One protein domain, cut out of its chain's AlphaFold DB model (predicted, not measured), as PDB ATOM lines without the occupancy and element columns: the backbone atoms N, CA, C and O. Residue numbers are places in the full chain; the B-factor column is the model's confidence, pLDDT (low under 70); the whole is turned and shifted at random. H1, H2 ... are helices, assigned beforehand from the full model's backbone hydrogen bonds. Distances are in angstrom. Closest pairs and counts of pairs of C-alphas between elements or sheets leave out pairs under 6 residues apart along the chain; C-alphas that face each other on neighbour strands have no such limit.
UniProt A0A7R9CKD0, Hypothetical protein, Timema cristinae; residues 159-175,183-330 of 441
ATOM      1  N   LEU A 159     192.335 263.220 227.480       94.88
ATOM      2  CA  LEU A 159     191.398 262.255 228.047       94.88
ATOM      3  C   LEU A 159     190.237 261.942 227.098       94.88
ATOM      4  O   LEU A 159     189.762 260.809 227.086       94.88
ATOM      5  N   PHE A 160     189.778 262.927 226.319       93.81
ATOM      6  CA  PHE A 160     188.635 262.745 225.429       93.81
ATOM      7  C   PHE A 160     189.022 261.903 224.216       93.81
ATOM      8  O   PHE A 160     188.356 260.908 223.943       93.81
ATOM      9  N   ASN A 161     190.137 262.228 223.556       94.25
ATOM     10  CA  ASN A 161     190.638 261.429 222.434       94.25
ATOM     11  C   ASN A 161     190.989 259.999 222.872       94.25
ATOM     12  O   ASN A 161     190.546 259.039 222.244       94.25
ATOM     13  N   PHE A 162     191.675 259.843 224.012       95.06
ATOM     14  CA  PHE A 162     191.956 258.527 224.590       95.06
ATOM     15  C   PHE A 162     190.669 257.715 224.814       95.06
ATOM     16  O   PHE A 162     190.587 256.550 224.431       95.06
ATOM     17  N   TRP A 163     189.644 258.324 225.416       94.94
ATOM     18  CA  TRP A 163     188.365 257.663 225.670       94.94
ATOM     19  C   TRP A 163     187.636 257.270 224.383       94.94
ATOM     20  O   TRP A 163     187.118 256.156 224.309       94.94
ATOM     21  N   GLN A 164     187.635 258.133 223.362       92.44
ATOM     22  CA  GLN A 164     187.041 257.827 222.060       92.44
ATOM     23  C   GLN A 164     187.718 256.625 221.394       92.44
ATOM     24  O   GLN A 164     187.031 255.726 220.907       92.44
ATOM     25  N   ASP A 165     189.051 256.585 221.396       92.06
ATOM     26  CA  ASP A 165     189.820 255.495 220.792       92.06
ATOM     27  C   ASP A 165     189.578 254.171 221.520       92.06
ATOM     28  O   ASP A 165     189.329 253.141 220.886       92.06
ATOM     29  N   GLN A 166     189.574 254.200 222.856       92.88
ATOM     30  CA  GLN A 166     189.284 253.014 223.656       92.88
ATOM     31  C   GLN A 166     187.847 252.528 223.459       92.88
ATOM     32  O   GLN A 166     187.641 251.337 223.239       92.88
ATOM     33  N   LEU A 167     186.850 253.420 223.473       92.62
ATOM     34  CA  LEU A 167     185.464 253.031 223.213       92.62
ATOM     35  C   LEU A 167     185.308 252.407 221.830       92.62
ATOM     36  O   LEU A 167     184.724 251.332 221.720       92.62
ATOM     37  N   LYS A 168     185.862 253.020 220.779       89.12
ATOM     38  CA  LYS A 168     185.825 252.448 219.425       89.12
ATOM     39  C   LYS A 168     186.453 251.057 219.379       89.12
ATOM     40  O   LYS A 168     185.882 250.170 218.752       89.12
ATOM     41  N   ALA A 169     187.581 250.853 220.059       89.44
ATOM     42  CA  ALA A 169     188.235 249.549 220.124       89.44
ATOM     43  C   ALA A 169     187.351 248.479 220.792       89.44
ATOM     44  O   ALA A 169     187.261 247.372 220.271       89.44
ATOM     45  N   ARG A 170     186.649 248.806 221.890       89.38
ATOM     46  CA  ARG A 170     185.739 247.869 222.593       89.38
ATOM     47  C   ARG A 170     184.432 247.612 221.850       89.38
ATOM     48  O   ARG A 170     183.891 246.507 221.887       89.38
ATOM     49  N   LEU A 171     183.905 248.642 221.192       88.62
ATOM     50  CA  LEU A 171     182.687 248.549 220.394       88.62
ATOM     51  C   LEU A 171     182.924 247.814 219.076       88.62
ATOM     52  O   LEU A 171     181.964 247.329 218.484       88.62
ATOM     53  N   ASN A 172     184.170 247.719 218.608       85.19
ATOM     54  CA  ASN A 172     184.487 246.924 217.437       85.19
ATOM     55  C   ASN A 172     184.317 245.440 217.772       85.19
ATOM     56  O   ASN A 172     185.046 244.929 218.623       85.19
ATOM     57  N   PRO A 173     183.363 244.728 217.145       68.88
ATOM     58  CA  PRO A 173     183.376 243.280 217.244       68.88
ATOM     59  C   PRO A 173     184.708 242.793 216.696       68.88
ATOM     60  O   PRO A 173     185.098 243.220 215.611       68.88
ATOM     61  N   GLU A 174     185.428 241.956 217.445       56.62
ATOM     62  CA  GLU A 174     186.717 241.447 216.989       56.62
ATOM     63  C   GLU A 174     186.565 240.899 215.568       56.62
ATOM     64  O   GLU A 174     185.888 239.894 215.333       56.62
ATOM     65  N   VAL A 175     187.178 241.594 214.603       44.22
ATOM     66  CA  VAL A 175     187.228 241.186 213.198       44.22
ATOM     67  C   VAL A 175     188.263 240.070 213.094       44.22
ATOM     68  O   VAL A 175     189.309 240.189 212.461       44.22
ATOM     69  N   ASP A 183     177.798 233.664 217.414       51.59
ATOM     70  CA  ASP A 183     177.597 232.983 218.688       51.59
ATOM     71  C   ASP A 183     176.113 232.611 218.867       51.59
ATOM     72  O   ASP A 183     175.216 233.214 218.270       51.59
ATOM     73  N   GLU A 184     175.840 231.590 219.673       49.59
ATOM     74  CA  GLU A 184     174.496 231.028 219.883       49.59
ATOM     75  C   GLU A 184     173.502 232.090 220.407       49.59
ATOM     76  O   GLU A 184     172.321 232.081 220.061       49.59
ATOM     77  N   SER A 185     174.014 233.084 221.140       50.41
ATOM     78  CA  SER A 185     173.282 234.224 221.708       50.41
ATOM     79  C   SER A 185     172.717 235.207 220.663       50.41
ATOM     80  O   SER A 185     171.577 235.663 220.793       50.41
ATOM     81  N   THR A 186     173.455 235.519 219.589       54.47
ATOM     82  CA  THR A 186     172.985 236.424 218.516       54.47
ATOM     83  C   THR A 186     172.082 235.712 217.510       54.47
ATOM     84  O   THR A 186     171.255 236.352 216.856       54.47
ATOM     85  N   LEU A 187     172.221 234.390 217.390       58.56
ATOM     86  CA  LEU A 187     171.377 233.534 216.556       58.56
ATOM     87  C   LEU A 187     170.073 233.123 217.255       58.56
ATOM     88  O   LEU A 187     169.156 232.640 216.588       58.56
ATOM     89  N   ASN A 188     169.949 233.371 218.560       69.44
ATOM     90  CA  ASN A 188     168.727 233.107 219.306       69.44
ATOM     91  C   ASN A 188     167.564 233.962 218.768       69.44
ATOM     92  O   ASN A 188     167.639 235.185 218.644       69.44
ATOM     93  N   ILE A 189     166.465 233.293 218.424       67.56
ATOM     94  CA  ILE A 189     165.253 233.906 217.867       67.56
ATOM     95  C   ILE A 189     164.614 234.888 218.849       67.56
ATOM     96  O   ILE A 189     164.110 235.937 218.435       67.56
ATOM     97  N   ASN A 190     164.700 234.598 220.145       67.38
ATOM     98  CA  ASN A 190     164.138 235.449 221.183       67.38
ATOM     99  C   ASN A 190     164.893 236.780 221.296       67.38
ATOM    100  O   ASN A 190     164.278 237.791 221.607       67.38
ATOM    101  N   THR A 191     166.175 236.843 220.920       68.00
ATOM    102  CA  THR A 191     166.952 238.095 220.912       68.00
ATOM    103  C   THR A 191     166.303 239.165 220.026       68.00
ATOM    104  O   THR A 191     166.272 240.342 220.381       68.00
ATOM    105  N   VAL A 192     165.732 238.772 218.884       68.19
ATOM    106  CA  VAL A 192     165.041 239.700 217.973       68.19
ATOM    107  C   VAL A 192     163.580 239.901 218.383       68.19
ATOM    108  O   VAL A 192     163.085 241.032 218.352       68.19
ATOM    109  N   LEU A 193     162.885 238.831 218.782       63.22
ATOM    110  CA  LEU A 193     161.445 238.864 219.064       63.22
ATOM    111  C   LEU A 193     161.095 239.473 220.428       63.22
ATOM    112  O   LEU A 193     160.120 240.216 220.526       63.22
ATOM    113  N   GLU A 194     161.899 239.197 221.451       62.16
ATOM    114  CA  GLU A 194     161.673 239.588 222.846       62.16
ATOM    115  C   GLU A 194     162.554 240.752 223.298       62.16
ATOM    116  O   GLU A 194     162.504 241.092 224.480       62.16
ATOM    117  N   SER A 195     163.325 241.366 222.382       55.41
ATOM    118  CA  SER A 195     164.061 242.613 222.629       55.41
ATOM    119  C   SER A 195     163.124 243.627 223.279       55.41
ATOM    120  O   SER A 195     162.350 244.319 222.628       55.41
ATOM    121  N   SER A 196     163.140 243.644 224.602       48.47
ATOM    122  CA  SER A 196     162.421 244.534 225.489       48.47
ATOM    123  C   SER A 196     163.506 245.303 226.220       48.47
ATOM    124  O   SER A 196     164.583 244.768 226.453       48.47
ATOM    125  N   MET A 197     163.249 246.565 226.555       47.41
ATOM    126  CA  MET A 197     164.211 247.490 227.180       47.41
ATOM    127  C   MET A 197     164.806 247.012 228.517       47.41
ATOM    128  O   MET A 197     165.566 247.741 229.148       47.41
ATOM    129  N   ARG A 198     164.462 245.808 228.991       43.97
ATOM    130  CA  ARG A 198     165.118 245.232 230.159       43.97
ATOM    131  C   ARG A 198     166.566 245.016 229.775       43.97
ATOM    132  O   ARG A 198     166.814 244.390 228.751       43.97
ATOM    133  N   HIS A 199     167.439 245.644 230.564       49.66
ATOM    134  CA  HIS A 199     168.888 245.697 230.425       49.66
ATOM    135  C   HIS A 199     169.409 244.611 229.488       49.66
ATOM    136  O   HIS A 199     169.151 243.444 229.781       49.66
ATOM    137  N   PRO A 200     170.094 244.963 228.380       53.06
ATOM    138  CA  PRO A 200     170.721 243.932 227.568       53.06
ATOM    139  C   PRO A 200     171.494 243.017 228.519       53.06
ATOM    140  O   PRO A 200     172.224 243.524 229.371       53.06
ATOM    141  N   ASP A 201     171.273 241.704 228.440       53.66
ATOM    142  CA  ASP A 201     172.101 240.741 229.160       53.66
ATOM    143  C   ASP A 201     173.501 240.865 228.549       53.66
ATOM    144  O   ASP A 201     173.827 240.287 227.509       53.66
ATOM    145  N   LEU A 202     174.289 241.781 229.115       62.03
ATOM    146  CA  LEU A 202     175.635 242.095 228.672       62.03
ATOM    147  C   LEU A 202     176.543 240.990 229.197       62.03
ATOM    148  O   LEU A 202     177.259 241.178 230.172       62.03
ATOM    149  N   ASP A 203     176.510 239.832 228.547       66.56
ATOM    150  CA  ASP A 203     177.490 238.771 228.791       66.56
ATOM    151  C   ASP A 203     178.848 239.102 228.146       66.56
ATOM    152  O   ASP A 203     179.884 238.565 228.542       66.56
ATOM    153  N   ASP A 204     178.865 240.022 227.173       79.94
ATOM    154  CA  ASP A 204     180.086 240.482 226.512       79.94
ATOM    155  C   ASP A 204     180.879 241.423 227.429       79.94
ATOM    156  O   ASP A 204     180.505 242.576 227.666       79.94
ATOM    157  N   GLU A 205     182.032 240.945 227.896       85.44
ATOM    158  CA  GLU A 205     182.910 241.715 228.769       85.44
ATOM    159  C   GLU A 205     183.360 243.057 228.164       85.44
ATOM    160  O   GLU A 205     183.564 244.024 228.902       85.44
ATOM    161  N   ASN A 206     183.523 243.148 226.837       88.06
ATOM    162  CA  ASN A 206     183.887 244.403 226.178       88.06
ATOM    163  C   ASN A 206     182.739 245.412 226.232       88.06
ATOM    164  O   ASN A 206     183.000 246.606 226.385       88.06
ATOM    165  N   LEU A 207     181.484 244.958 226.159       87.88
ATOM    166  CA  LEU A 207     180.331 245.840 226.333       87.88
ATOM    167  C   LEU A 207     180.168 246.288 227.785       87.88
ATOM    168  O   LEU A 207     179.897 247.467 228.010       87.88
ATOM    169  N   ILE A 208     180.388 245.400 228.761       88.25
ATOM    170  CA  ILE A 208     180.378 245.771 230.188       88.25
ATOM    171  C   ILE A 208     181.428 246.859 230.443       88.25
ATOM    172  O   ILE A 208     181.126 247.913 231.008       88.25
ATOM    173  N   ARG A 209     182.664 246.644 229.966       91.19
ATOM    174  CA  ARG A 209     183.745 247.633 230.073       91.19
ATOM    175  C   ARG A 209     183.398 248.934 229.351       91.19
ATOM    176  O   ARG A 209     183.605 250.002 229.919       91.19
ATOM    177  N   ALA A 210     182.832 248.871 228.145       92.62
ATOM    178  CA  ALA A 210     182.401 250.061 227.414       92.62
ATOM    179  C   ALA A 210     181.337 250.849 228.194       92.62
ATOM    180  O   ALA A 210     181.479 252.059 228.345       92.62
ATOM    181  N   CYS A 211     180.330 250.177 228.759       91.44
ATOM    182  CA  CYS A 211     179.310 250.808 229.602       91.44
ATOM    183  C   CYS A 211     179.932 251.487 230.826       91.44
ATOM    184  O   CYS A 211     179.614 252.635 231.128       91.44
ATOM    185  N   TYR A 212     180.882 250.819 231.484       92.19
ATOM    186  CA  TYR A 212     181.618 251.392 232.605       92.19
ATOM    187  C   TYR A 212     182.405 252.661 232.217       92.19
ATOM    188  O   TYR A 212     182.384 253.665 232.938       92.19
ATOM    189  N   MET A 213     183.056 252.652 231.050       94.00
ATOM    190  CA  MET A 213     183.808 253.795 230.519       94.00
ATOM    191  C   MET A 213     182.928 255.006 230.191       94.00
ATOM    192  O   MET A 213     183.419 256.135 230.213       94.00
ATOM    193  N   LEU A 214     181.638 254.819 229.899       93.12
ATOM    194  CA  LEU A 214     180.721 255.942 229.659       93.12
ATOM    195  C   LEU A 214     180.522 256.802 230.913       93.12
ATOM    196  O   LEU A 214     180.251 257.993 230.783       93.12
ATOM    197  N   GLY A 215     180.736 256.234 232.105       91.56
ATOM    198  CA  GLY A 215     180.736 256.967 233.374       91.56
ATOM    199  C   GLY A 215     181.959 257.869 233.591       91.56
ATOM    200  O   GLY A 215     182.035 258.563 234.605       91.56
ATOM    201  N   LEU A 216     182.936 257.874 232.674       92.75
ATOM    202  CA  LEU A 216     184.086 258.781 232.740       92.75
ATOM    203  C   LEU A 216     183.694 260.242 232.456       92.75
ATOM    204  O   LEU A 216     184.330 261.156 232.988       92.75
ATOM    205  N   PHE A 217     182.657 260.461 231.648       92.88
ATOM    206  CA  PHE A 217     182.104 261.775 231.315       92.88
ATOM    207  C   PHE A 217     180.657 261.893 231.800       92.88
ATOM    208  O   PHE A 217     180.066 260.928 232.284       92.88
ATOM    209  N   ASP A 218     180.086 263.092 231.702       91.38
ATOM    210  CA  ASP A 218     178.673 263.291 232.000       91.38
ATOM    211  C   ASP A 218     177.779 262.546 230.995       91.38
ATOM    212  O   ASP A 218     178.147 262.326 229.835       91.38
ATOM    213  N   SER A 219     176.573 262.190 231.438       89.00
ATOM    214  CA  SER A 219     175.632 261.402 230.642       89.00
ATOM    215  C   SER A 219     175.307 262.044 229.291       89.00
ATOM    216  O   SER A 219     175.121 261.314 228.325       89.00
ATOM    217  N   HIS A 220     175.276 263.379 229.176       90.06
ATOM    218  CA  HIS A 220     174.978 264.051 227.907       90.06
ATOM    219  C   HIS A 220     176.132 263.926 226.909       90.06
ATOM    220  O   HIS A 220     175.893 263.623 225.741       90.06
ATOM    221  N   THR A 221     177.373 264.137 227.349       91.25
ATOM    222  CA  THR A 221     178.567 263.991 226.500       91.25
ATOM    223  C   THR A 221     178.707 262.559 225.985       91.25
ATOM    224  O   THR A 221     178.841 262.345 224.778       91.25
ATOM    225  N   SER A 222     178.602 261.577 226.886       91.69
ATOM    226  CA  SER A 222     178.664 260.152 226.542       91.69
ATOM    227  C   SER A 222     177.538 259.747 225.586       91.69
ATOM    228  O   SER A 222     177.789 259.098 224.569       91.69
ATOM    229  N   ALA A 223     176.307 260.197 225.854       91.06
ATOM    230  CA  ALA A 223     175.151 259.934 225.003       91.06
ATOM    231  C   ALA A 223     175.307 260.520 223.601       91.06
ATOM    232  O   ALA A 223     175.113 259.814 222.617       91.06
ATOM    233  N   ASN A 224     175.679 261.798 223.496       91.00
ATOM    234  CA  ASN A 224     175.828 262.476 222.210       91.00
ATOM    235  C   ASN A 224     176.890 261.799 221.344       91.00
ATOM    236  O   ASN A 224     176.676 261.614 220.151       91.00
ATOM    237  N   TYR A 225     178.006 261.381 221.945       91.12
ATOM    238  CA  TYR A 225     179.031 260.635 221.225       91.12
ATOM    239  C   TYR A 225     178.494 259.312 220.661       91.12
ATOM    240  O   TYR A 225     178.668 259.037 219.475       91.12
ATOM    241  N   LEU A 226     177.794 258.518 221.478       91.56
ATOM    242  CA  LEU A 226     177.179 257.267 221.027       91.56
ATOM    243  C   LEU A 226     176.092 257.499 219.970       91.56
ATOM    244  O   LEU A 226     176.027 256.750 219.002       91.56
ATOM    245  N   ILE A 227     175.271 258.542 220.107       90.56
ATOM    246  CA  ILE A 227     174.254 258.923 219.114       90.56
ATOM    247  C   ILE A 227     174.917 259.230 217.773       90.56
ATOM    248  O   ILE A 227     174.441 258.744 216.748       90.56
ATOM    249  N   THR A 228     176.036 259.959 217.772       89.56
ATOM    250  CA  THR A 228     176.835 260.170 216.561       89.56
ATOM    251  C   THR A 228     177.318 258.835 215.995       89.56
ATOM    252  O   THR A 228     177.133 258.580 214.815       89.56
ATOM    253  N   LEU A 229     177.845 257.915 216.810       88.31
ATOM    254  CA  LEU A 229     178.269 256.600 216.304       88.31
ATOM    255  C   LEU A 229     177.114 255.763 215.719       88.31
ATOM    256  O   LEU A 229     177.327 255.016 214.767       88.31
ATOM    257  N   VAL A 230     175.907 255.851 216.286       87.44
ATOM    258  CA  VAL A 230     174.746 255.048 215.863       87.44
ATOM    259  C   VAL A 230     174.068 255.638 214.628       87.44
ATOM    260  O   VAL A 230     173.720 254.890 213.708       87.44
ATOM    261  N   PHE A 231     173.846 256.953 214.613       84.31
ATOM    262  CA  PHE A 231     172.964 257.627 213.658       84.31
ATOM    263  C   PHE A 231     173.681 258.546 212.669       84.31
ATOM    264  O   PHE A 231     173.035 258.972 211.712       84.31
ATOM    265  N   ASP A 232     174.957 258.879 212.874       79.12
ATOM    266  CA  ASP A 232     175.682 259.694 211.902       79.12
ATOM    267  C   ASP A 232     175.970 258.890 210.628       79.12
ATOM    268  O   ASP A 232     176.366 257.722 210.658       79.12
ATOM    269  N   ASN A 233     175.757 259.553 209.498       59.31
ATOM    270  CA  ASN A 233     175.843 258.994 208.150       59.31
ATOM    271  C   ASN A 233     177.129 259.429 207.430       59.31
ATOM    272  O   ASN A 233     177.185 259.424 206.197       59.31
ATOM    273  N   SER A 234     178.147 259.843 208.186       56.41
ATOM    274  CA  SER A 234     179.429 260.301 207.655       56.41
ATOM    275  C   SER A 234     180.179 259.204 206.872       56.41
ATOM    276  O   SER A 234     179.922 258.005 206.998       56.41
ATOM    277  N   GLU A 235     181.065 259.633 205.964       43.84
ATOM    278  CA  GLU A 235     181.596 258.822 204.853       43.84
ATOM    279  C   GLU A 235     182.473 257.625 205.279       43.84
ATOM    280  O   GLU A 235     182.561 256.639 204.540       43.84
ATOM    281  N   GLU A 236     183.054 257.646 206.482       55.34
ATOM    282  CA  GLU A 236     183.719 256.486 207.089       55.34
ATOM    283  C   GLU A 236     182.679 255.585 207.758       55.34
ATOM    284  O   GLU A 236     182.462 255.615 208.969       55.34
ATOM    285  N   ARG A 237     181.988 254.788 206.939       61.12
ATOM    286  CA  ARG A 237     180.918 253.894 207.399       61.12
ATOM    287  C   ARG A 237     181.430 252.939 208.478       61.12
ATOM    288  O   ARG A 237     182.112 251.959 208.177       61.12
ATOM    289  N   LEU A 238     181.043 253.194 209.727       73.00
ATOM    290  CA  LEU A 238     181.193 252.242 210.821       73.00
ATOM    291  C   LEU A 238     180.375 250.982 210.509       73.00
ATOM    292  O   LEU A 238     179.241 251.067 210.028       73.00
ATOM    293  N   GLY A 239     180.946 249.810 210.788       79.81
ATOM    294  CA  GLY A 239     180.262 248.533 210.582       79.81
ATOM    295  C   GLY A 239     178.984 248.431 211.419       79.81
ATOM    296  O   GLY A 239     178.913 248.969 212.529       79.81
ATOM    297  N   SER A 240     177.979 247.705 210.922       83.00
ATOM    298  CA  SER A 240     176.680 247.581 211.600       83.00
ATOM    299  C   SER A 240     176.813 246.990 213.008       83.00
ATOM    300  O   SER A 240     176.062 247.365 213.902       83.00
ATOM    301  N   GLY A 241     177.819 246.135 213.232       82.38
ATOM    302  CA  GLY A 241     178.147 245.598 214.555       82.38
ATOM    303  C   GLY A 241     178.611 246.660 215.562       82.38
ATOM    304  O   GLY A 241     178.171 246.631 216.707       82.38
ATOM    305  N   VAL A 242     179.420 247.640 215.138       85.69
ATOM    306  CA  VAL A 242     179.846 248.763 216.001       85.69
ATOM    307  C   VAL A 242     178.640 249.610 216.387       85.69
ATOM    308  O   VAL A 242     178.463 249.949 217.554       85.69
ATOM    309  N   ARG A 243     177.781 249.919 215.409       88.19
ATOM    310  CA  ARG A 243     176.555 250.701 215.617       88.19
ATOM    311  C   ARG A 243     175.587 249.987 216.556       88.19
ATOM    312  O   ARG A 243     175.025 250.617 217.445       88.19
ATOM    313  N   LEU A 244     175.424 248.672 216.394       87.06
ATOM    314  CA  LEU A 244     174.603 247.849 217.280       87.06
ATOM    315  C   LEU A 244     175.115 247.905 218.722       87.06
ATOM    316  O   LEU A 244     174.345 248.203 219.630       87.06
ATOM    317  N   ARG A 245     176.415 247.666 218.920       87.88
ATOM    318  CA  ARG A 245     177.063 247.699 220.237       87.88
ATOM    319  C   ARG A 245     176.981 249.082 220.881       87.88
ATOM    320  O   ARG A 245     176.663 249.193 222.060       87.88
ATOM    321  N   ALA A 246     177.182 250.144 220.101       90.50
ATOM    322  CA  ALA A 246     177.021 251.520 220.567       90.50
ATOM    323  C   ALA A 246     175.586 251.791 221.044       90.50
ATOM    324  O   ALA A 246     175.395 252.385 222.104       90.50
ATOM    325  N   LEU A 247     174.581 251.308 220.304       89.69
ATOM    326  CA  LEU A 247     173.179 251.433 220.691       89.69
ATOM    327  C   LEU A 247     172.843 250.600 221.937       89.69
ATOM    328  O   LEU A 247     172.112 251.078 222.799       89.69
ATOM    329  N   GLN A 248     173.399 249.394 222.071       87.94
ATOM    330  CA  GLN A 248     173.251 248.573 223.279       87.94
ATOM    331  C   GLN A 248     173.810 249.294 224.511       87.94
ATOM    332  O   GLN A 248     173.121 249.374 225.525       87.94
ATOM    333  N   CYS A 249     175.001 249.890 224.410       89.69
ATOM    334  CA  CYS A 249     175.568 250.696 225.490       89.69
ATOM    335  C   CYS A 249     174.717 251.938 225.801       89.69
ATOM    336  O   CYS A 249     174.531 252.279 226.968       89.69
ATOM    337  N   LEU A 250     174.174 252.599 224.772       89.38
ATOM    338  CA  LEU A 250     173.300 253.767 224.915       89.38
ATOM    339  C   LEU A 250     172.034 253.415 225.715       89.38
ATOM    340  O   LEU A 250     171.698 254.115 226.665       89.38
ATOM    341  N   VAL A 251     171.370 252.310 225.365       87.56
ATOM    342  CA  VAL A 251     170.163 251.819 226.053       87.56
ATOM    343  C   VAL A 251     170.482 251.310 227.463       87.56
ATOM    344  O   VAL A 251     169.683 251.495 228.372       87.56
ATOM    345  N   ALA A 252     171.653 250.701 227.676       86.12
ATOM    346  CA  ALA A 252     172.043 250.163 228.980       86.12
ATOM    347  C   ALA A 252     172.392 251.240 230.020       86.12
ATOM    348  O   ALA A 252     172.240 250.999 231.215       86.12
ATOM    349  N   THR A 253     172.896 252.400 229.583       85.00
ATOM    350  CA  THR A 253     173.484 253.411 230.483       85.00
ATOM    351  C   THR A 253     172.657 254.680 230.658       85.00
ATOM    352  O   THR A 253     172.935 255.456 231.573       85.00
ATOM    353  N   ILE A 254     171.653 254.916 229.811       85.69
ATOM    354  CA  ILE A 254     170.881 256.164 229.793       85.69
ATOM    355  C   ILE A 254     169.418 255.885 230.118       85.69
ATOM    356  O   ILE A 254     168.809 254.968 229.575       85.69
ATOM    357  N   GLU A 255     168.835 256.735 230.961       86.12
ATOM    358  CA  GLU A 255     167.407 256.708 231.273       86.12
ATOM    359  C   GLU A 255     166.535 256.945 230.029       86.12
ATOM    360  O   GLU A 255     166.842 257.786 229.179       86.12
ATOM    361  N   GLU A 256     165.391 256.261 229.958       84.19
ATOM    362  CA  GLU A 256     164.503 256.284 228.788       84.19
ATOM    363  C   GLU A 256     164.053 257.704 228.399       84.19
ATOM    364  O   GLU A 256     164.039 258.060 227.218       84.19
ATOM    365  N   ASP A 257     163.740 258.544 229.390       84.31
ATOM    366  CA  ASP A 257     163.298 259.927 229.179       84.31
ATOM    367  C   ASP A 257     164.393 260.797 228.555       84.31
ATOM    368  O   ASP A 257     164.120 261.653 227.705       84.31
ATOM    369  N   LEU A 258     165.642 260.610 228.989       84.62
ATOM    370  CA  LEU A 258     166.787 261.333 228.445       84.62
ATOM    371  C   LEU A 258     167.129 260.815 227.043       84.62
ATOM    372  O   LEU A 258     167.402 261.612 226.145       84.62
ATOM    373  N   LEU A 259     167.030 259.503 226.831       87.06
ATOM    374  CA  LEU A 259     167.256 258.864 225.540       87.06
ATOM    375  C   LEU A 259     166.289 259.381 224.461       87.06
ATOM    376  O   LEU A 259     166.732 259.769 223.377       87.06
ATOM    377  N   GLN A 260     164.986 259.454 224.757       88.44
ATOM    378  CA  GLN A 260     163.991 259.996 223.821       88.44
ATOM    379  C   GLN A 260     164.257 261.472 223.489       88.44
ATOM    380  O   GLN A 260     164.150 261.883 222.333       88.44
ATOM    381  N   LYS A 261     164.646 262.275 224.492       88.06
ATOM    382  CA  LYS A 261     164.961 263.701 224.308       88.06
ATOM    383  C   LYS A 261     166.186 263.922 223.428       88.06
ATOM    384  O   LYS A 261     166.160 264.809 222.584       88.06
ATOM    385  N   LEU A 262     167.252 263.146 223.630       86.38
ATOM    386  CA  LEU A 262     168.505 263.314 222.887       86.38
ATOM    387  C   LEU A 262     168.419 262.777 221.455       86.38
ATOM    388  O   LEU A 262     169.022 263.343 220.550       86.38
ATOM    389  N   THR A 263     167.661 261.700 221.239       84.44
ATOM    390  CA  THR A 263     167.510 261.084 219.908       84.44
ATOM    391  C   THR A 263     166.369 261.675 219.084       84.44
ATOM    392  O   THR A 263     166.327 261.450 217.873       84.44
ATOM    393  N   CYS A 264     165.439 262.403 219.715       86.06
ATOM    394  CA  CYS A 264     164.179 262.854 219.116       86.06
ATOM    395  C   CYS A 264     163.350 261.700 218.517       86.06
ATOM    396  O   CYS A 264     162.665 261.877 217.508       86.06
ATOM    397  N   ARG A 265     163.434 260.504 219.113       86.50
ATOM    398  CA  ARG A 265     162.763 259.276 218.660       86.50
ATOM    399  C   ARG A 265     161.994 258.639 219.807       86.50
ATOM    400  O   ARG A 265     162.358 258.798 220.970       86.50
ATOM    401  N   THR A 266     160.939 257.897 219.481       87.62
ATOM    402  CA  THR A 266     160.243 257.091 220.490       87.62
ATOM    403  C   THR A 266     161.064 255.849 220.826       87.62
ATOM    404  O   THR A 266     161.867 255.385 220.016       87.62
ATOM    405  N   ILE A 267     160.839 255.261 222.002       84.00
ATOM    406  CA  ILE A 267     161.484 253.991 222.373       84.00
ATOM    407  C   ILE A 267     161.164 252.890 221.357       84.00
ATOM    408  O   ILE A 267     162.053 252.135 220.978       84.00
ATOM    409  N   ALA A 268     159.935 252.853 220.836       85.50
ATOM    410  CA  ALA A 268     159.549 251.903 219.796       85.50
ATOM    411  C   ALA A 268     160.408 252.047 218.525       85.50
ATOM    412  O   ALA A 268     160.869 251.043 217.982       85.50
ATOM    413  N   ASP A 269     160.690 253.280 218.091       87.38
ATOM    414  CA  ASP A 269     161.538 253.534 216.919       87.38
ATOM    415  C   ASP A 269     162.997 253.130 217.167       87.38
ATOM    416  O   ASP A 269     163.673 252.629 216.266       87.38
ATOM    417  N   ILE A 270     163.496 253.350 218.387       86.56
ATOM    418  CA  ILE A 270     164.855 252.968 218.789       86.56
ATOM    419  C   ILE A 270     164.996 251.446 218.797       86.56
ATOM    420  O   ILE A 270     165.968 250.918 218.257       86.56
ATOM    421  N   MET A 271     164.010 250.736 219.342       84.12
ATOM    422  CA  MET A 271     163.985 249.274 219.364       84.12
ATOM    423  C   MET A 271     163.876 248.689 217.952       84.12
ATOM    424  O   MET A 271     164.586 247.742 217.619       84.12
ATOM    425  N   GLU A 272     163.053 249.271 217.078       86.06
ATOM    426  CA  GLU A 272     162.985 248.835 215.678       86.06
ATOM    427  C   GLU A 272     164.308 249.095 214.939       86.06
ATOM    428  O   GLU A 272     164.769 248.264 214.152       86.06
ATOM    429  N   HIS A 273     164.976 250.216 215.232       87.31
ATOM    430  CA  HIS A 273     166.308 250.487 214.699       87.31
ATOM    431  C   HIS A 273     167.346 249.480 215.209       87.31
ATOM    432  O   HIS A 273     168.157 248.990 214.422       87.31
ATOM    433  N   GLN A 274     167.287 249.107 216.488       85.56
ATOM    434  CA  GLN A 274     168.141 248.072 217.065       85.56
ATOM    435  C   GLN A 274     167.960 246.733 216.343       85.56
ATOM    436  O   GLN A 274     168.950 246.128 215.937       85.56
ATOM    437  N   LYS A 275     166.717 246.305 216.088       85.88
ATOM    438  CA  LYS A 275     166.426 245.087 215.308       85.88
ATOM    439  C   LYS A 275     167.005 245.158 213.898       85.88
ATOM    440  O   LYS A 275     167.610 244.195 213.428       85.88
ATOM    441  N   CYS A 276     166.885 246.308 213.235       87.06
ATOM    442  CA  CYS A 276     167.518 246.525 211.934       87.06
ATOM    443  C   CYS A 276     169.044 246.357 212.008       87.06
ATOM    444  O   CYS A 276     169.614 245.669 211.166       87.06
ATOM    445  N   LEU A 277     169.699 246.931 213.023       85.00
ATOM    446  CA  LEU A 277     171.146 246.799 213.220       85.00
ATOM    447  C   LEU A 277     171.568 245.354 213.529       85.00
ATOM    448  O   LEU A 277     172.605 244.923 213.028       85.00
ATOM    449  N   ILE A 278     170.757 244.583 214.269       84.75
ATOM    450  CA  ILE A 278     170.978 243.140 214.473       84.75
ATOM    451  C   ILE A 278     171.004 242.423 213.122       84.75
ATOM    452  O   ILE A 278     172.008 241.792 212.789       84.75
ATOM    453  N   PHE A 279     169.969 242.593 212.294       86.38
ATOM    454  CA  PHE A 279     169.929 241.969 210.970       86.38
ATOM    455  C   PHE A 279     171.098 242.398 210.081       86.38
ATOM    456  O   PHE A 279     171.725 241.556 209.441       86.38
ATOM    457  N   MET A 280     171.426 243.691 210.053       85.12
ATOM    458  CA  MET A 280     172.542 244.206 209.260       85.12
ATOM    459  C   MET A 280     173.886 243.640 209.732       85.12
ATOM    460  O   MET A 280     174.701 243.251 208.907       85.12
ATOM    461  N   SER A 281     174.102 243.509 211.042       82.31
ATOM    462  CA  SER A 281     175.336 242.931 211.586       82.31
ATOM    463  C   SER A 281     175.498 241.438 211.263       82.31
ATOM    464  O   SER A 281     176.590 241.002 210.903       82.31
ATOM    465  N   GLN A 282     174.410 240.660 211.302       82.69
ATOM    466  CA  GLN A 282     174.419 239.256 210.881       82.69
ATOM    467  C   GLN A 282     174.649 239.122 209.365       82.69
ATOM    468  O   GLN A 282     175.366 238.226 208.923       82.69
ATOM    469  N   LEU A 283     174.079 240.027 208.562       84.38
ATOM    470  CA  LEU A 283     174.323 240.095 207.119       84.38
ATOM    471  C   LEU A 283     175.784 240.441 206.802       84.38
ATOM    472  O   LEU A 283     176.394 239.771 205.967       84.38
ATOM    473  N   ASP A 284     176.365 241.416 207.504       84.00
ATOM    474  CA  ASP A 284     177.775 241.796 207.375       84.00
ATOM    475  C   ASP A 284     178.693 240.600 207.690       84.00
ATOM    476  O   ASP A 284     179.641 240.336 206.947       84.00
ATOM    477  N   ALA A 285     178.370 239.810 208.724       79.38
ATOM    478  CA  ALA A 285     179.094 238.583 209.074       79.38
ATOM    479  C   ALA A 285     179.000 237.488 207.991       79.38
ATOM    480  O   ALA A 285     179.911 236.672 207.844       79.38
ATOM    481  N   LEU A 286     177.927 237.484 207.193       81.06
ATOM    482  CA  LEU A 286     177.771 236.624 206.013       81.06
ATOM    483  C   LEU A 286     178.412 237.226 204.744       81.06
ATOM    484  O   LEU A 286     178.318 236.637 203.668       81.06
ATOM    485  N   GLY A 287     179.074 238.384 204.844       78.88
ATOM    486  CA  GLY A 287     179.696 239.089 203.718       78.88
ATOM    487  C   GLY A 287     178.701 239.852 202.836       78.88
ATOM    488  O   GLY A 287     179.004 240.172 201.683       78.88
ATOM    489  N   MET A 288     177.498 240.119 203.347       79.19
ATOM    490  CA  MET A 288     176.433 240.849 202.666       79.19
ATOM    491  C   MET A 288     176.252 242.234 203.291       79.19
ATOM    492  O   MET A 288     175.461 242.409 204.207       79.19
ATOM    493  N   PHE A 289     176.950 243.232 202.760       78.50
ATOM    494  CA  PHE A 289     176.935 244.584 203.322       78.50
ATOM    495  C   PHE A 289     175.711 245.383 202.868       78.50
ATOM    496  O   PHE A 289     175.601 245.756 201.697       78.50
ATOM    497  N   TYR A 290     174.806 245.676 203.802       72.31
ATOM    498  CA  TYR A 290     173.659 246.563 203.589       72.31
ATOM    499  C   TYR A 290     173.802 247.812 204.463       72.31
ATOM    500  O   TYR A 290     174.234 247.729 205.603       72.31
ATOM    501  N   SER A 291     173.440 248.979 203.926       69.19
ATOM    502  CA  SER A 291     173.381 250.244 204.674       69.19
ATOM    503  C   SER A 291     171.927 250.591 205.033       69.19
ATOM    504  O   SER A 291     171.095 249.700 205.196       69.19
ATOM    505  N   GLU A 292     171.574 251.880 205.095       63.94
ATOM    506  CA  GLU A 292     170.197 252.378 205.270       63.94
ATOM    507  C   GLU A 292     169.186 251.798 204.261       63.94
ATOM    508  O   GLU A 292     167.982 251.760 204.514       63.94
ATOM    509  N   GLN A 293     169.673 251.267 203.135       68.25
ATOM    510  CA  GLN A 293     168.858 250.546 202.158       68.25
ATOM    511  C   GLN A 293     168.222 249.273 202.725       68.25
ATOM    512  O   GLN A 293     167.267 248.775 202.132       68.25
ATOM    513  N   PHE A 294     168.703 248.742 203.856       80.31
ATOM    514  CA  PHE A 294     168.102 247.564 204.474       80.31
ATOM    515  C   PHE A 294     166.619 247.784 204.772       80.31
ATOM    516  O   PHE A 294     165.823 246.905 204.473       80.31
ATOM    517  N   GLN A 295     166.204 248.949 205.279       77.25
ATOM    518  CA  GLN A 295     164.786 249.190 205.576       77.25
ATOM    519  C   GLN A 295     163.929 249.201 204.303       77.25
ATOM    520  O   GLN A 295     162.850 248.612 204.278       77.25
ATOM    521  N   GLN A 296     164.454 249.782 203.225       79.19
ATOM    522  CA  GLN A 296     163.753 249.963 201.951       79.19
ATOM    523  C   GLN A 296     163.822 248.734 201.029       79.19
ATOM    524  O   GLN A 296     163.075 248.653 200.055       79.19
ATOM    525  N   CYS A 297     164.713 247.773 201.298       82.31
ATOM    526  CA  CYS A 297     164.891 246.616 200.430       82.31
ATOM    527  C   CYS A 297     163.719 245.627 200.523       82.31
ATOM    528  O   CYS A 297     163.103 245.435 201.581       82.31
ATOM    529  N   ASN A 298     163.455 244.938 199.409       85.06
ATOM    530  CA  ASN A 298     162.499 243.841 199.381       85.06
ATOM    531  C   ASN A 298     163.050 242.640 200.166       85.06
ATOM    532  O   ASN A 298     163.994 241.974 199.731       85.06
ATOM    533  N   LYS A 299     162.437 242.347 201.317       88.44
ATOM    534  CA  LYS A 299     162.860 241.262 202.214       88.44
ATOM    535  C   LYS A 299     162.711 239.879 201.577       88.44
ATOM    536  O   LYS A 299     163.527 239.004 201.846       88.44
ATOM    537  N   VAL A 300     161.743 239.692 200.674       84.44
ATOM    538  CA  VAL A 300     161.571 238.434 199.923       84.44
ATOM    539  C   VAL A 300     162.776 238.180 199.022       84.44
ATOM    540  O   VAL A 300     163.305 237.069 198.985       84.44
ATOM    541  N   ASP A 301     163.234 239.206 198.310       85.06
ATOM    542  CA  ASP A 301     164.381 239.077 197.413       85.06
ATOM    543  C   ASP A 301     165.679 238.906 198.206       85.06
ATOM    544  O   ASP A 301     166.517 238.084 197.836       85.06
ATOM    545  N   LEU A 302     165.807 239.590 199.349       87.88
ATOM    546  CA  LEU A 302     166.908 239.377 200.288       87.88
ATOM    547  C   LEU A 302     166.978 237.918 200.760       87.88
ATOM    548  O   LEU A 302     168.047 237.313 200.694       87.88
ATOM    549  N   ILE A 303     165.851 237.331 201.177       86.81
ATOM    550  CA  ILE A 303     165.785 235.924 201.602       86.81
ATOM    551  C   ILE A 303     166.175 234.988 200.456       86.81
ATOM    552  O   ILE A 303     166.946 234.058 200.671       86.81
ATOM    553  N   LYS A 304     165.718 235.245 199.224       86.44
ATOM    554  CA  LYS A 304     166.118 234.443 198.054       86.44
ATOM    555  C   LYS A 304     167.623 234.516 197.797       86.44
ATOM    556  O   LYS A 304     168.249 233.489 197.528       86.44
ATOM    557  N   VAL A 305     168.216 235.707 197.901       87.12
ATOM    558  CA  VAL A 305     169.667 235.893 197.745       87.12
ATOM    559  C   VAL A 305     170.416 235.150 198.850       87.12
ATOM    560  O   VAL A 305     171.321 234.374 198.537       87.12
ATOM    561  N   LEU A 306     169.999 235.306 200.110       87.12
ATOM    562  CA  LEU A 306     170.566 234.593 201.258       87.12
ATOM    563  C   LEU A 306     170.499 233.079 201.077       87.12
ATOM    564  O   LEU A 306     171.502 232.389 201.252       87.12
ATOM    565  N   TRP A 307     169.346 232.568 200.658       87.12
ATOM    566  CA  TRP A 307     169.135 231.147 200.418       87.12
ATOM    567  C   TRP A 307     170.044 230.617 199.303       87.12
ATOM    568  O   TRP A 307     170.670 229.569 199.449       87.12
ATOM    569  N   SER A 308     170.182 231.360 198.201       86.38
ATOM    570  CA  SER A 308     171.033 230.953 197.076       86.38
ATOM    571  C   SER A 308     172.528 230.943 197.412       86.38
ATOM    572  O   SER A 308     173.256 230.078 196.929       86.38
ATOM    573  N   ARG A 309     172.989 231.882 198.248       84.00
ATOM    574  CA  ARG A 309     174.407 232.037 198.607       84.00
ATOM    575  C   ARG A 309     174.819 231.196 199.811       84.00
ATOM    576  O   ARG A 309     175.918 230.651 199.824       84.00
ATOM    577  N   HIS A 310     173.943 231.079 200.806       81.31
ATOM    578  CA  HIS A 310     174.258 230.513 202.117       81.31
ATOM    579  C   HIS A 310     173.215 229.511 202.631       81.31
ATOM    580  O   HIS A 310     173.274 229.152 203.801       81.31
ATOM    581  N   GLY A 311     172.309 228.983 201.801       77.38
ATOM    582  CA  GLY A 311     171.237 228.050 202.204       77.38
ATOM    583  C   GLY A 311     171.678 226.668 202.716       77.38
ATOM    584  O   GLY A 311     170.909 225.722 202.688       77.38
ATOM    585  N   ARG A 312     172.934 226.503 203.132       79.44
ATOM    586  CA  ARG A 312     173.424 225.349 203.910       79.44
ATOM    587  C   ARG A 312     174.105 225.771 205.212       79.44
ATOM    588  O   ARG A 312     174.486 224.922 206.011       79.44
ATOM    589  N   SER A 313     174.304 227.073 205.395       83.38
ATOM    590  CA  SER A 313     174.942 227.664 206.559       83.38
ATOM    591  C   SER A 313     173.897 227.837 207.649       83.38
ATOM    592  O   SER A 313     172.897 228.524 207.446       83.38
ATOM    593  N   TYR A 314     174.138 227.229 208.807       82.00
ATOM    594  CA  TYR A 314     173.257 227.341 209.967       82.00
ATOM    595  C   TYR A 314     172.918 228.809 210.328       82.00
ATOM    596  O   TYR A 314     171.731 229.131 210.382       82.00
ATOM    597  N   PRO A 315     173.899 229.728 210.435       81.06
ATOM    598  CA  PRO A 315     173.640 231.148 210.681       81.06
ATOM    599  C   PRO A 315     172.722 231.821 209.656       81.06
ATOM    600  O   PRO A 315     171.896 232.656 210.011       81.06
ATOM    601  N   ALA A 316     172.824 231.437 208.382       85.50
ATOM    602  CA  ALA A 316     171.966 231.993 207.341       85.50
ATOM    603  C   ALA A 316     170.529 231.463 207.443       85.50
ATOM    604  O   ALA A 316     169.591 232.229 207.251       85.50
ATOM    605  N   LEU A 317     170.343 230.182 207.780       86.94
ATOM    606  CA  LEU A 317     169.010 229.617 208.022       86.94
ATOM    607  C   LEU A 317     168.334 230.288 209.225       86.94
ATOM    608  O   LEU A 317     167.152 230.617 209.146       86.94
ATOM    609  N   MET A 318     169.091 230.561 210.292       85.56
ATOM    610  CA  MET A 318     168.592 231.297 211.457       85.56
ATOM    611  C   MET A 318     168.198 232.727 211.117       85.56
ATOM    612  O   MET A 318     167.080 233.133 211.424       85.56
ATOM    613  N   LEU A 319     169.056 233.462 210.411       87.06
ATOM    614  CA  LEU A 319     168.736 234.812 209.952       87.06
ATOM    615  C   LEU A 319     167.467 234.827 209.080       87.06
ATOM    616  O   LEU A 319     166.622 235.706 209.230       87.06
ATOM    617  N   ILE A 320     167.290 233.840 208.195       88.38
ATOM    618  CA  ILE A 320     166.078 233.721 207.370       88.38
ATOM    619  C   ILE A 320     164.844 233.470 208.245       88.38
ATOM    620  O   ILE A 320     163.830 234.137 208.048       88.38
ATOM    621  N   ALA A 321     164.924 232.569 209.229       88.19
ATOM    622  CA  ALA A 321     163.831 232.328 210.171       88.19
ATOM    623  C   ALA A 321     163.471 233.598 210.963       88.19
ATOM    624  O   ALA A 321     162.301 233.972 211.021       88.19
ATOM    625  N   GLN A 322     164.471 234.306 211.500       87.56
ATOM    626  CA  GLN A 322     164.286 235.553 212.249       87.56
ATOM    627  C   GLN A 322     163.646 236.653 211.384       87.56
ATOM    628  O   GLN A 322     162.696 237.304 211.822       87.56
ATOM    629  N   LEU A 323     164.108 236.836 210.140       88.81
ATOM    630  CA  LEU A 323     163.508 237.779 209.187       88.81
ATOM    631  C   LEU A 323     162.051 237.415 208.882       88.81
ATOM    632  O   LEU A 323     161.186 238.292 208.884       88.81
ATOM    633  N   CYS A 324     161.764 236.135 208.642       89.19
ATOM    634  CA  CYS A 324     160.406 235.679 208.365       89.19
ATOM    635  C   CYS A 324     159.465 235.918 209.548       89.19
ATOM    636  O   CYS A 324     158.343 236.375 209.339       89.19
ATOM    637  N   LEU A 325     159.913 235.649 210.775       87.56
ATOM    638  CA  LEU A 325     159.120 235.875 211.984       87.56
ATOM    639  C   LEU A 325     158.883 237.375 212.226       87.56
ATOM    640  O   LEU A 325     157.734 237.784 212.393       87.56
ATOM    641  N   HIS A 326     159.929 238.211 212.158       87.19
ATOM    642  CA  HIS A 326     159.822 239.663 212.386       87.19
ATOM    643  C   HIS A 326     158.919 240.357 211.359       87.19
ATOM    644  O   HIS A 326     158.016 241.109 211.723       87.19
ATOM    645  N   TYR A 327     159.106 240.060 210.069       86.31
ATOM    646  CA  TYR A 327     158.314 240.657 208.985       86.31
ATOM    647  C   TYR A 327     157.016 239.892 208.673       86.31
ATOM    648  O   TYR A 327     156.347 240.205 207.687       86.31
ATOM    649  N   LYS A 328     156.639 238.903 209.500       86.25
ATOM    650  CA  LYS A 328     155.417 238.086 209.358       86.25
ATOM    651  C   LYS A 328     155.268 237.448 207.971       86.25
ATOM    652  O   LYS A 328     154.193 237.434 207.369       86.25
ATOM    653  N   MET A 329     156.369 236.928 207.441       86.25
ATOM    654  CA  MET A 329     156.429 236.275 206.140       86.25
ATOM    655  C   MET A 329     156.203 234.775 206.305       86.25
ATOM    656  O   MET A 329     157.125 234.021 206.599       86.25
ATOM    657  N   PHE A 330     154.971 234.330 206.079       85.50
ATOM    658  CA  PHE A 330     154.557 232.943 206.309       85.50
ATOM    659  C   PHE A 330     154.273 232.157 205.015       85.50
ATOM    660  O   PHE A 330     153.435 231.263 204.950       85.50
TER     661      PHE A 330
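AT A GLANCE: This is residues 159 to 175 and 183 to 330 of the 441 residues of the protein "Hypothetical protein" of Timema cristinae (UniProt A0A7R9CKD0). Two unequal lobes of helices stand one after the other along the longest axis, and the long helix H8 lies where they meet, between H6 of the larger lobe and H11 of the smaller one, running opposite ways to both. In the larger lobe H6 is the core, with H1, H4, H5 and H8 packed round it and H7 on H5; the smaller lobe is the helical hairpin H10 and H11, with the short H3 on H11. The printed part has 165 residues, 115 of them in eleven named helices, H1 to H11 in chain order, with no named strand: the class is all helix. It is compact, with a radius of gyration of the C-alphas of 16.1 A, yet elongated, spanning 48 by 31 by 31 A.

IN THESE COORDINATES: Find C-alpha 267 at (161.484, 253.991, 222.373); from there H8, residues 267 to 285, runs 26.9 A. Before it come H5, residues 219 to 231, 17.6 A; H6, residues 240 to 253, 20.0 A; and H7, residues 256 to 263. Look further back for H1, residues 159 to 171, 18.0 A, beginning at (191.398, 262.255, 228.047), then H2, residues 184 to 187, H3, residues 189 to 193, and H4, residues 205 to 214. After H8 come H9, residues 293 to 296, H10, residues 299 to 310, 15.7 A, and H11, residues 314 to 326, 18.4 A, ending at (159.822, 239.663, 212.386).

HOW THE PARTS SIT: Start at H8: it touches H6, closest at C-alphas 240 and 281, 4.8 A apart, opposite ways at a shallow tilt of 34.8 degrees, only just short of steep. H5 and H6 form a hairpin at 25 degrees, with C-alphas 230 and 243 closest at 4.7 A. H4 touches H6 at C-alphas 211 and 249, 5.6 A, a steep tilt of 59 degrees. H1 touches H4, with C-alphas 170 and 206 closest at 5.3 A, and with residues 168 to 171 alone touches H6, with C-alphas 171 and 242 closest at 5.2 A. Residues 223 to 227 of H5 alone touch H7, C-alphas 227 and 263 being closest at 7.1 A. Toward the other end, H8 only just touches H9, through residues 276 to 280 alone, and H11, through residues 279 to 282 alone, with 3 pairs of C-alphas within 8 A each; the closest are 280 and 294, and 282 and 319, both 7.3 A. H10 and H11 form a hairpin at 9 degrees, with C-alphas 310 and 316 closest at 5.9 A. H3 touches H11 at C-alphas 189 and 322, 5.9 A; H2 only just does, with 3 pairs of C-alphas within 8 A, 187 and 318 closest at 6.2 A. Every O i to N i+4 pair is within hydrogen-bond range in H1, H3 to H8, H10 and H11; H2 and H9 are too short for one.

THE WHOLE: The C-alphas of Leu 159 and Phe 330, the two farthest apart, are 51.9 A apart. Residues 176 to 182 are cut out, leaving 13.8 A between C-alphas 175 and 183. Of the links that are printed whole, H3 to H4, with 11 residues, is long. Look for pLDDT under 70 at residues 173 to 175, 183 to 203, 233 to 237 and 291 to 293; the mean of the printed part is 81.1.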